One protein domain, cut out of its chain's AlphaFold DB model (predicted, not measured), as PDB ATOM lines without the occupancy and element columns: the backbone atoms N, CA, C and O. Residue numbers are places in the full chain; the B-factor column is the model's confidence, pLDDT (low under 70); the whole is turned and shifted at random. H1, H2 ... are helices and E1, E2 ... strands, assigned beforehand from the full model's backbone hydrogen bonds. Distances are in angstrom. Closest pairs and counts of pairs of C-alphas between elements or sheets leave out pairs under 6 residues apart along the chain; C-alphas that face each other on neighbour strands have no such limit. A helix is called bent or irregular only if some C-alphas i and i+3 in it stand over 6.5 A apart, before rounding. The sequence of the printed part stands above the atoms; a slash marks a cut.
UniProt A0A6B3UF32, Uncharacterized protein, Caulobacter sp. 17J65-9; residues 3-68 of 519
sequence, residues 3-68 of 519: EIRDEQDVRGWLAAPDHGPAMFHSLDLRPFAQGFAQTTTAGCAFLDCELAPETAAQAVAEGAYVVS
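This is residues 3 to 68 of the 519 residues of an uncharacterized protein of Caulobacter sp. 17J65-9 (UniProt A0A6B3UF32). A small wall of three short parallel strands, E1 E2 E3 in order, has three helices in an arc on one side; H3 grazes it, H2 is farther off. The 66 printed residues, mixed in class, run H1 E1 H2 E2 H3 E3. The whole is compact, 23 by 20 by 19 A, radius of gyration of the C-alphas 10.2 A.

E1 is residues 22 to 25, E2 45 to 47, E3 65 to 67, ending at C-alpha 67 (6.393, 0.042, 16.126). H1, residues 7 to 15, 12.3 A, begins at (-10.429, -8.172, 18.547). H3 is residues 53 to 61, 12.2 A. H2, residues 30 to 36, is irregular: C-alphas 31 and 34 are 7.9 A apart.

Within hydrogen-bond range are N 24 and O 45 of E1 and E2, 2.8 A, and N 46 and O 65 of E2 and E3, 2.8 A. E1, H2, E2 and E2, H3, E3 are strand-helix-strand units, parallel neighbours with a helix between, their crossovers right-handed. H2 and H3 only just touch, with 3 pairs of C-alphas within 8 A, closest Ala 33 and Thr 55, 6.0 A. H1 is close to H2 but not clearly touching, closest C-alphas Leu 14 and Gly 35, 6.3 A. Every O i to N i+4 pair is within range in H1 and H3, 1 of 3 in H2, with 3 of 4 O i to N i+3.

The printed part has no cut; no link is long; no printed residue is under 70 in pLDDT.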
ATOM      1  N   GLU A   3      -1.276  -8.461  27.446       86.75
ATOM      2  CA  GLU A   3      -1.094  -8.688  26.008       86.75
ATOM      3  C   GLU A   3      -2.450  -8.864  25.320       86.75
ATOM      4  O   GLU A   3      -3.227  -9.730  25.704       86.75
ATOM      5  N   ILE A   4      -2.702  -8.056  24.294       87.88
ATOM      6  CA  ILE A   4      -3.937  -7.999  23.512       87.88
ATOM      7  C   ILE A   4      -3.643  -8.553  22.119       87.88
ATOM      8  O   ILE A   4      -2.807  -8.006  21.386       87.88
ATOM      9  N   ARG A   5      -4.287  -9.670  21.761       82.81
ATOM     10  CA  ARG A   5      -3.889 -10.468  20.584       82.81
ATOM     11  C   ARG A   5      -5.009 -10.744  19.590       82.81
ATOM     12  O   ARG A   5      -4.714 -11.234  18.496       82.81
ATOM     13  N   ASP A   6      -6.248 -10.416  19.933       86.06
ATOM     14  CA  ASP A   6      -7.399 -10.473  19.039       86.06
ATOM     15  C   ASP A   6      -8.396  -9.329  19.298       86.06
ATOM     16  O   ASP A   6      -8.248  -8.529  20.220       86.06
ATOM     17  N   GLU A   7      -9.408  -9.217  18.436       90.25
ATOM     18  CA  GLU A   7     -10.429  -8.172  18.547       90.25
ATOM     19  C   GLU A   7     -11.292  -8.287  19.810       90.25
ATOM     20  O   GLU A   7     -11.822  -7.279  20.283       90.25
ATOM     21  N   GLN A   8     -11.475  -9.495  20.347       90.38
ATOM     22  CA  GLN A   8     -12.280  -9.703  21.545       90.38
ATOM     23  C   GLN A   8     -11.552  -9.139  22.767       90.38
ATOM     24  O   GLN A   8     -12.170  -8.427  23.561       90.38
ATOM     25  N   ASP A   9     -10.243  -9.368  22.861       91.56
ATOM     26  CA  ASP A   9      -9.381  -8.775  23.881       91.56
ATOM     27  C   ASP A   9      -9.408  -7.241  23.817       91.56
ATOM     28  O   ASP A   9      -9.531  -6.583  24.850       91.56
ATOM     29  N   VAL A  10      -9.358  -6.653  22.611       93.94
ATOM     30  CA  VAL A  10      -9.445  -5.189  22.427       93.94
ATOM     31  C   VAL A  10     -10.763  -4.653  22.981       93.94
ATOM     32  O   VAL A  10     -10.766  -3.680  23.736       93.94
ATOM     33  N   ARG A  11     -11.889  -5.292  22.636       93.94
ATOM     34  CA  ARG A  11     -13.216  -4.901  23.145       93.94
ATOM     35  C   ARG A  11     -13.283  -5.019  24.664       93.94
ATOM     36  O   ARG A  11     -13.818  -4.120  25.305       93.94
ATOM     37  N   GLY A  12     -12.739  -6.098  25.223       92.69
ATOM     38  CA  GLY A  12     -12.683  -6.316  26.666       92.69
ATOM     39  C   GLY A  12     -11.860  -5.249  27.385       92.69
ATOM     40  O   GLY A  12     -12.308  -4.711  28.393       92.69
ATOM     41  N   TRP A  13     -10.695  -4.897  26.837       94.75
ATOM     42  CA  TRP A  13      -9.818  -3.876  27.404       94.75
ATOM     43  C   TRP A  13     -10.435  -2.474  27.337       94.75
ATOM     44  O   TRP A  13     -10.457  -1.778  28.347       94.75
ATOM     45  N   LEU A  14     -11.012  -2.086  26.193       93.81
ATOM     46  CA  LEU A  14     -11.681  -0.787  26.034       93.81
ATOM     47  C   LEU A  14     -12.938  -0.646  26.905       93.81
ATOM     48  O   LEU A  14     -13.298   0.461  27.287       93.81
ATOM     49  N   ALA A  15     -13.626  -1.752  27.202       90.56
ATOM     50  CA  ALA A  15     -14.813  -1.746  28.055       90.56
ATOM     51  C   ALA A  15     -14.487  -1.776  29.560       90.56
ATOM     52  O   ALA A  15     -15.390  -1.592  30.380       90.56
ATOM     53  N   ALA A  16     -13.234  -2.045  29.942       87.94
ATOM     54  CA  ALA A  16     -12.848  -2.145  31.341       87.94
ATOM     55  C   ALA A  16     -12.855  -0.752  32.009       87.94
ATOM     56  O   ALA A  16     -12.238   0.172  31.486       87.94
ATOM     57  N   PRO A  17     -13.508  -0.582  33.176       77.56
ATOM     58  CA  PRO A  17     -13.621   0.718  33.848       77.56
ATOM     59  C   PRO A  17     -12.291   1.254  34.408       77.56
ATOM     60  O   PRO A  17     -12.187   2.448  34.671       77.56
ATOM     61  N   ASP A  18     -11.295   0.383  34.590       80.12
ATOM     62  CA  ASP A  18      -9.915   0.736  34.927       80.12
ATOM     63  C   ASP A  18      -8.969  -0.128  34.081       80.12
ATOM     64  O   ASP A  18      -8.665  -1.280  34.407       80.12
ATOM     65  N   HIS A  19      -8.591   0.389  32.915       77.00
ATOM     66  CA  HIS A  19      -7.677  -0.278  31.997       77.00
ATOM     67  C   HIS A  19      -6.237   0.182  32.259       77.00
ATOM     68  O   HIS A  19      -5.851   1.311  31.950       77.00
ATOM     69  N   GLY A  20      -5.429  -0.722  32.820       86.06
ATOM     70  CA  GLY A  20      -3.978  -0.559  32.908       86.06
ATOM     71  C   GLY A  20      -3.285  -0.706  31.542       86.06
ATOM     72  O   GLY A  20      -3.915  -1.145  30.573       86.06
ATOM     73  N   PRO A  21      -1.976  -0.395  31.449       92.25
ATOM     74  CA  PRO A  21      -1.243  -0.440  30.188       92.25
ATOM     75  C   PRO A  21      -1.294  -1.812  29.502       92.25
ATOM     76  O   PRO A  21      -1.118  -2.858  30.148       92.25
ATOM     77  N   ALA A  22      -1.462  -1.792  28.178       93.56
ATOM     78  CA  ALA A  22      -1.583  -2.979  27.339       93.56
ATOM     79  C   ALA A  22      -0.622  -2.965  26.139       93.56
ATOM     80  O   ALA A  22      -0.220  -1.915  25.643       93.56
ATOM     81  N   MET A  23      -0.260  -4.159  25.677       92.81
ATOM     82  CA  MET A  23       0.556  -4.401  24.495       92.81
ATOM     83  C   MET A  23      -0.307  -5.041  23.411       92.81
ATOM     84  O   MET A  23      -0.813  -6.144  23.593       92.81
ATOM     85  N   PHE A  24      -0.468  -4.355  22.287       92.19
ATOM     86  CA  PHE A  24      -1.272  -4.777  21.146       92.19
ATOM     87  C   PHE A  24      -0.362  -5.343  20.051       92.19
ATOM     88  O   PHE A  24       0.645  -4.720  19.707       92.19
ATOM     89  N   HIS A  25      -0.711  -6.509  19.498       88.31
ATOM     90  CA  HIS A  25       0.144  -7.244  18.556       88.31
ATOM     91  C   HIS A  25      -0.524  -7.501  17.200       88.31
ATOM     92  O   HIS A  25      -1.429  -8.328  17.106       88.31
ATOM     93  N   SER A  26      -0.016  -6.881  16.134       85.94
ATOM     94  CA  SER A  26      -0.400  -7.145  14.738       85.94
ATOM     95  C   SER A  26      -1.918  -7.163  14.481       85.94
ATOM     96  O   SER A  26      -2.424  -8.049  13.779       85.94
ATOM     97  N   LEU A  27      -2.645  -6.209  15.073       88.12
ATOM     98  CA  LEU A  27      -4.097  -6.050  14.946       88.12
ATOM     99  C   LEU A  27      -4.462  -4.882  14.030       88.12
ATOM    100  O   LEU A  27      -3.781  -3.857  14.027       88.12
ATOM    101  N   ASP A  28      -5.580  -5.013  13.314       90.50
ATOM    102  CA  ASP A  28      -6.250  -3.851  12.734       90.50
ATOM    103  C   ASP A  28      -7.070  -3.153  13.820       90.50
ATOM    104  O   ASP A  28      -8.116  -3.638  14.253       90.50
ATOM    105  N   LEU A  29      -6.557  -2.020  14.293       94.12
ATOM    106  CA  LEU A  29      -7.156  -1.231  15.361       94.12
ATOM    107  C   LEU A  29      -7.926  -0.014  14.834       94.12
ATOM    108  O   LEU A  29      -8.555   0.694  15.622       94.12
ATOM    109  N   ARG A  30      -7.950   0.216  13.513       94.88
ATOM    110  CA  ARG A  30      -8.725   1.308  12.895       94.88
ATOM    111  C   ARG A  30     -10.213   1.261  13.267       94.88
ATOM    112  O   ARG A  30     -10.752   2.326  13.572       94.88
ATOM    113  N   PRO A  31     -10.888   0.090  13.334       96.56
ATOM    114  CA  PRO A  31     -12.291   0.026  13.753       96.56
ATOM    115  C   PRO A  31     -12.542   0.488  15.198       96.56
ATOM    116  O   PRO A  31     -13.678   0.796  15.552       96.56
ATOM    117  N   PHE A  32     -11.502   0.548  16.033       95.69
ATOM    118  CA  PHE A  32     -11.585   0.887  17.455       95.69
ATOM    119  C   PHE A  32     -11.151   2.326  17.765       95.69
ATOM    120  O   PHE A  32     -11.071   2.701  18.934       95.69
ATOM    121  N   ALA A  33     -10.908   3.152  16.740       95.19
ATOM    122  CA  ALA A  33     -10.392   4.514  16.891       95.19
ATOM    123  C   ALA A  33     -11.217   5.378  17.864       95.19
ATOM    124  O   ALA A  33     -10.649   6.110  18.670       95.19
ATOM    125  N   GLN A  34     -12.551   5.251  17.846       93.75
ATOM    126  CA  GLN A  34     -13.430   5.986  18.763       93.75
ATOM    127  C   GLN A  34     -13.229   5.581  20.231       93.75
ATOM    128  O   GLN A  34     -13.321   6.435  21.107       93.75
ATOM    129  N   GLY A  35     -12.955   4.299  20.495       92.81
ATOM    130  CA  GLY A  35     -12.661   3.818  21.844       92.81
ATOM    131  C   GLY A  35     -11.329   4.367  22.343       92.81
ATOM    132  O   GLY A  35     -11.267   4.946  23.420       92.81
ATOM    133  N   PHE A  36     -10.284   4.291  21.515       94.00
ATOM    134  CA  PHE A  36      -8.977   4.850  21.868       94.00
ATOM    135  C   PHE A  36      -9.008   6.369  22.081       94.00
ATOM    136  O   PHE A  36      -8.340   6.857  22.981       94.00
ATOM    137  N   ALA A  37      -9.844   7.111  21.347       93.31
ATOM    138  CA  ALA A  37     -10.009   8.552  21.556       93.31
ATOM    139  C   ALA A  37     -10.567   8.922  22.948       93.31
ATOM    140  O   ALA A  37     -10.476  10.079  23.356       93.31
ATOM    141  N   GLN A  38     -11.174   7.968  23.663       91.12
ATOM    142  CA  GLN A  38     -11.752   8.157  24.999       91.12
ATOM    143  C   GLN A  38     -10.897   7.538  26.116       91.12
ATOM    144  O   GLN A  38     -11.233   7.676  27.291       91.12
ATOM    145  N   THR A  39      -9.788   6.888  25.763       89.94
ATOM    146  CA  THR A  39      -8.947   6.106  26.671       89.94
ATOM    147  C   THR A  39      -7.499   6.571  26.561       89.94
ATOM    148  O   THR A  39      -7.021   6.877  25.475       89.94
ATOM    149  N   THR A  40      -6.761   6.600  27.675       91.69
ATOM    150  CA  THR A  40      -5.318   6.855  27.605       91.69
ATOM    151  C   THR A  40      -4.565   5.651  27.040       91.69
ATOM    152  O   THR A  40      -4.821   4.496  27.371       91.69
ATOM    153  N   THR A  41      -3.598   5.952  26.192       93.69
ATOM    154  CA  THR A  41      -2.603   5.049  25.617       93.69
ATOM    155  C   THR A  41      -1.258   5.119  26.347       93.69
ATOM    156  O   THR A  41      -0.321   4.409  25.977       93.69
ATOM    157  N   ALA A  42      -1.137   5.940  27.396       93.19
ATOM    158  CA  ALA A  42       0.096   6.098  28.155       93.19
ATOM    159  C   ALA A  42       0.608   4.749  28.689       93.19
ATOM    160  O   ALA A  42      -0.119   3.967  29.307       93.19
ATOM    161  N   GLY A  43       1.882   4.460  28.418       91.88
ATOM    162  CA  GLY A  43       2.520   3.199  28.793       91.88
ATOM    163  C   GLY A  43       2.077   1.979  27.980       91.88
ATOM    164  O   GLY A  43       2.595   0.894  28.233       91.88
ATOM    165  N   CYS A  44       1.155   2.118  27.023       95.50
ATOM    166  CA  CYS A  44       0.802   1.036  26.108       95.50
ATOM    167  C   CYS A  44       1.894   0.826  25.052       95.50
ATOM    168  O   CYS A  44       2.737   1.693  24.810       95.50
ATOM    169  N   ALA A  45       1.858  -0.329  24.395       94.81
ATOM    170  CA  ALA A  45       2.708  -0.628  23.254       94.81
ATOM    171  C   ALA A  45       1.869  -1.132  22.076       94.81
ATOM    172  O   ALA A  45       1.032  -2.013  22.241       94.81
ATOM    173  N   PHE A  46       2.107  -0.599  20.883       94.00
ATOM    174  CA  PHE A  46       1.434  -0.978  19.645       94.00
ATOM    175  C   PHE A  46       2.475  -1.543  18.685       94.00
ATOM    176  O   PHE A  46       3.245  -0.800  18.076       94.00
ATOM    177  N   LEU A  47       2.526  -2.868  18.581       90.94
ATOM    178  CA  LEU A  47       3.525  -3.587  17.800       90.94
ATOM    179  C   LEU A  47       2.883  -4.087  16.506       90.94
ATOM    180  O   LEU A  47       2.012  -4.953  16.544       90.94
ATOM    181  N   ASP A  48       3.291  -3.529  15.365       89.75
ATOM    182  CA  ASP A  48       2.817  -3.887  14.018       89.75
ATOM    183  C   ASP A  48       1.288  -3.770  13.847       89.75
ATOM    184  O   ASP A  48       0.679  -4.481  13.055       89.75
ATOM    185  N   CYS A  49       0.649  -2.864  14.596       90.75
ATOM    186  CA  CYS A  49      -0.791  -2.608  14.508       90.75
ATOM    187  C   CYS A  49      -1.135  -1.604  13.397       90.75
ATOM    188  O   CYS A  49      -0.411  -0.631  13.175       90.75
ATOM    189  N   GLU A  50      -2.285  -1.790  12.749       90.75
ATOM    190  CA  GLU A  50      -2.856  -0.794  11.841       90.75
ATOM    191  C   GLU A  50      -3.688   0.196  12.663       90.75
ATOM    192  O   GLU A  50      -4.754  -0.136  13.177       90.75
ATOM    193  N   LEU A  51      -3.176   1.416  12.825       93.44
ATOM    194  CA  LEU A  51      -3.801   2.471  13.623       93.44
ATOM    195  C   LEU A  51      -4.464   3.509  12.713       93.44
ATOM    196  O   LEU A  51      -3.942   3.835  11.644       93.44
ATOM    197  N   ALA A  52      -5.594   4.069  13.154       94.69
ATOM    198  CA  ALA A  52      -6.111   5.297  12.556       94.69
ATOM    199  C   ALA A  52      -5.115   6.452  12.809       94.69
ATOM    200  O   ALA A  52      -4.457   6.447  13.856       94.69
ATOM    201  N   PRO A  53      -4.979   7.435  11.896       94.62
ATOM    202  CA  PRO A  53      -4.019   8.533  12.047       94.62
ATOM    203  C   PRO A  53      -4.127   9.268  13.387       94.62
ATOM    204  O   PRO A  53      -3.112   9.596  14.000       94.62
ATOM    205  N   GLU A  54      -5.350   9.471  13.872       94.69
ATOM    206  CA  GLU A  54      -5.643  10.149  15.131       94.69
ATOM    207  C   GLU A  54      -5.184   9.311  16.330       94.69
ATOM    208  O   GLU A  54      -4.526   9.829  17.230       94.69
ATOM    209  N   THR A  55      -5.449   8.000  16.308       95.00
ATOM    210  CA  THR A  55      -5.004   7.061  17.349       95.00
ATOM    211  C   THR A  55      -3.482   6.940  17.384       95.00
ATOM    212  O   THR A  55      -2.893   6.903  18.459       95.00
ATOM    213  N   ALA A  56      -2.822   6.918  16.223       94.69
ATOM    214  CA  ALA A  56      -1.364   6.897  16.151       94.69
ATOM    215  C   ALA A  56      -0.749   8.192  16.710       94.69
ATOM    216  O   ALA A  56       0.209   8.135  17.481       94.69
ATOM    217  N   ALA A  57      -1.313   9.352  16.357       94.62
ATOM    218  CA  ALA A  57      -0.866  10.642  16.874       94.62
ATOM    219  C   ALA A  57      -1.041  10.736  18.396       94.62
ATOM    220  O   ALA A  57      -0.119  11.171  19.085       94.62
ATOM    221  N   GLN A  58      -2.182  10.276  18.915       95.38
ATOM    222  CA  GLN A  58      -2.444  10.182  20.349       95.38
ATOM    223  C   GLN A  58      -1.424   9.272  21.045       95.38
ATOM    224  O   GLN A  58      -0.775   9.705  21.993       95.38
ATOM    225  N   ALA A  59      -1.227   8.050  20.537       95.31
ATOM    226  CA  ALA A  59      -0.287   7.079  21.093       95.31
ATOM    227  C   ALA A  59       1.130   7.651  21.211       95.31
ATOM    228  O   ALA A  59       1.761   7.560  22.263       95.31
ATOM    229  N   VAL A  60       1.618   8.304  20.154       94.62
ATOM    230  CA  VAL A  60       2.938   8.947  20.167       94.62
ATOM    231  C   VAL A  60       2.977  10.128  21.143       94.62
ATOM    232  O   VAL A  60       3.942  10.256  21.896       94.62
ATOM    233  N   ALA A  61       1.944  10.976  21.163       95.94
ATOM    234  CA  ALA A  61       1.881  12.141  22.046       95.94
ATOM    235  C   ALA A  61       1.846  11.759  23.537       95.94
ATOM    236  O   ALA A  61       2.426  12.458  24.365       95.94
ATOM    237  N   GLU A  62       1.205  10.641  23.873       95.88
ATOM    238  CA  GLU A  62       1.106  10.113  25.236       95.88
ATOM    239  C   GLU A  62       2.290   9.203  25.629       95.88
ATOM    240  O   GLU A  62       2.324   8.666  26.737       95.88
ATOM    241  N   GLY A  63       3.284   9.036  24.747       94.44
ATOM    242  CA  GLY A  63       4.498   8.267  25.026       94.44
ATOM    243  C   GLY A  63       4.325   6.746  24.959       94.44
ATOM    244  O   GLY A  63       5.126   6.018  25.548       94.44
ATOM    245  N   ALA A  64       3.299   6.252  24.263       95.62
ATOM    246  CA  ALA A  64       3.155   4.832  23.966       95.62
ATOM    247  C   ALA A  64       4.291   4.346  23.050       95.62
ATOM    248  O   ALA A  64       4.781   5.068  22.176       95.62
ATOM    249  N   TYR A  65       4.695   3.086  23.211       94.19
ATOM    250  CA  TYR A  65       5.709   2.482  22.351       94.19
ATOM    251  C   TYR A  65       5.075   1.991  21.046       94.19
ATOM    252  O   TYR A  65       4.390   0.972  21.035       94.19
ATOM    253  N   VAL A  66       5.285   2.706  19.939       92.56
ATOM    254  CA  VAL A  66       4.680   2.378  18.637       92.56
ATOM    255  C   VAL A  66       5.744   1.862  17.672       92.56
ATOM    256  O   VAL A  66       6.681   2.583  17.327       92.56
ATOM    257  N   VAL A  67       5.576   0.629  17.194       89.50
ATOM    258  CA  VAL A  67       6.393   0.042  16.126       89.50
ATOM    259  C   VAL A  67       5.493  -0.252  14.938       89.50
ATOM    260  O   VAL A  67       4.707  -1.194  14.965       89.50
ATOM    261  N   SER A  68       5.594   0.559  13.890       84.81
ATOM    262  CA  SER A  68       4.781   0.396  12.682       84.81
ATOM    263  C   SER A  68       5.308  -0.714  11.776       84.81
ATOM    264  O   SER A  68       6.510  -0.984  11.731       84.81
TER     265      SER A  68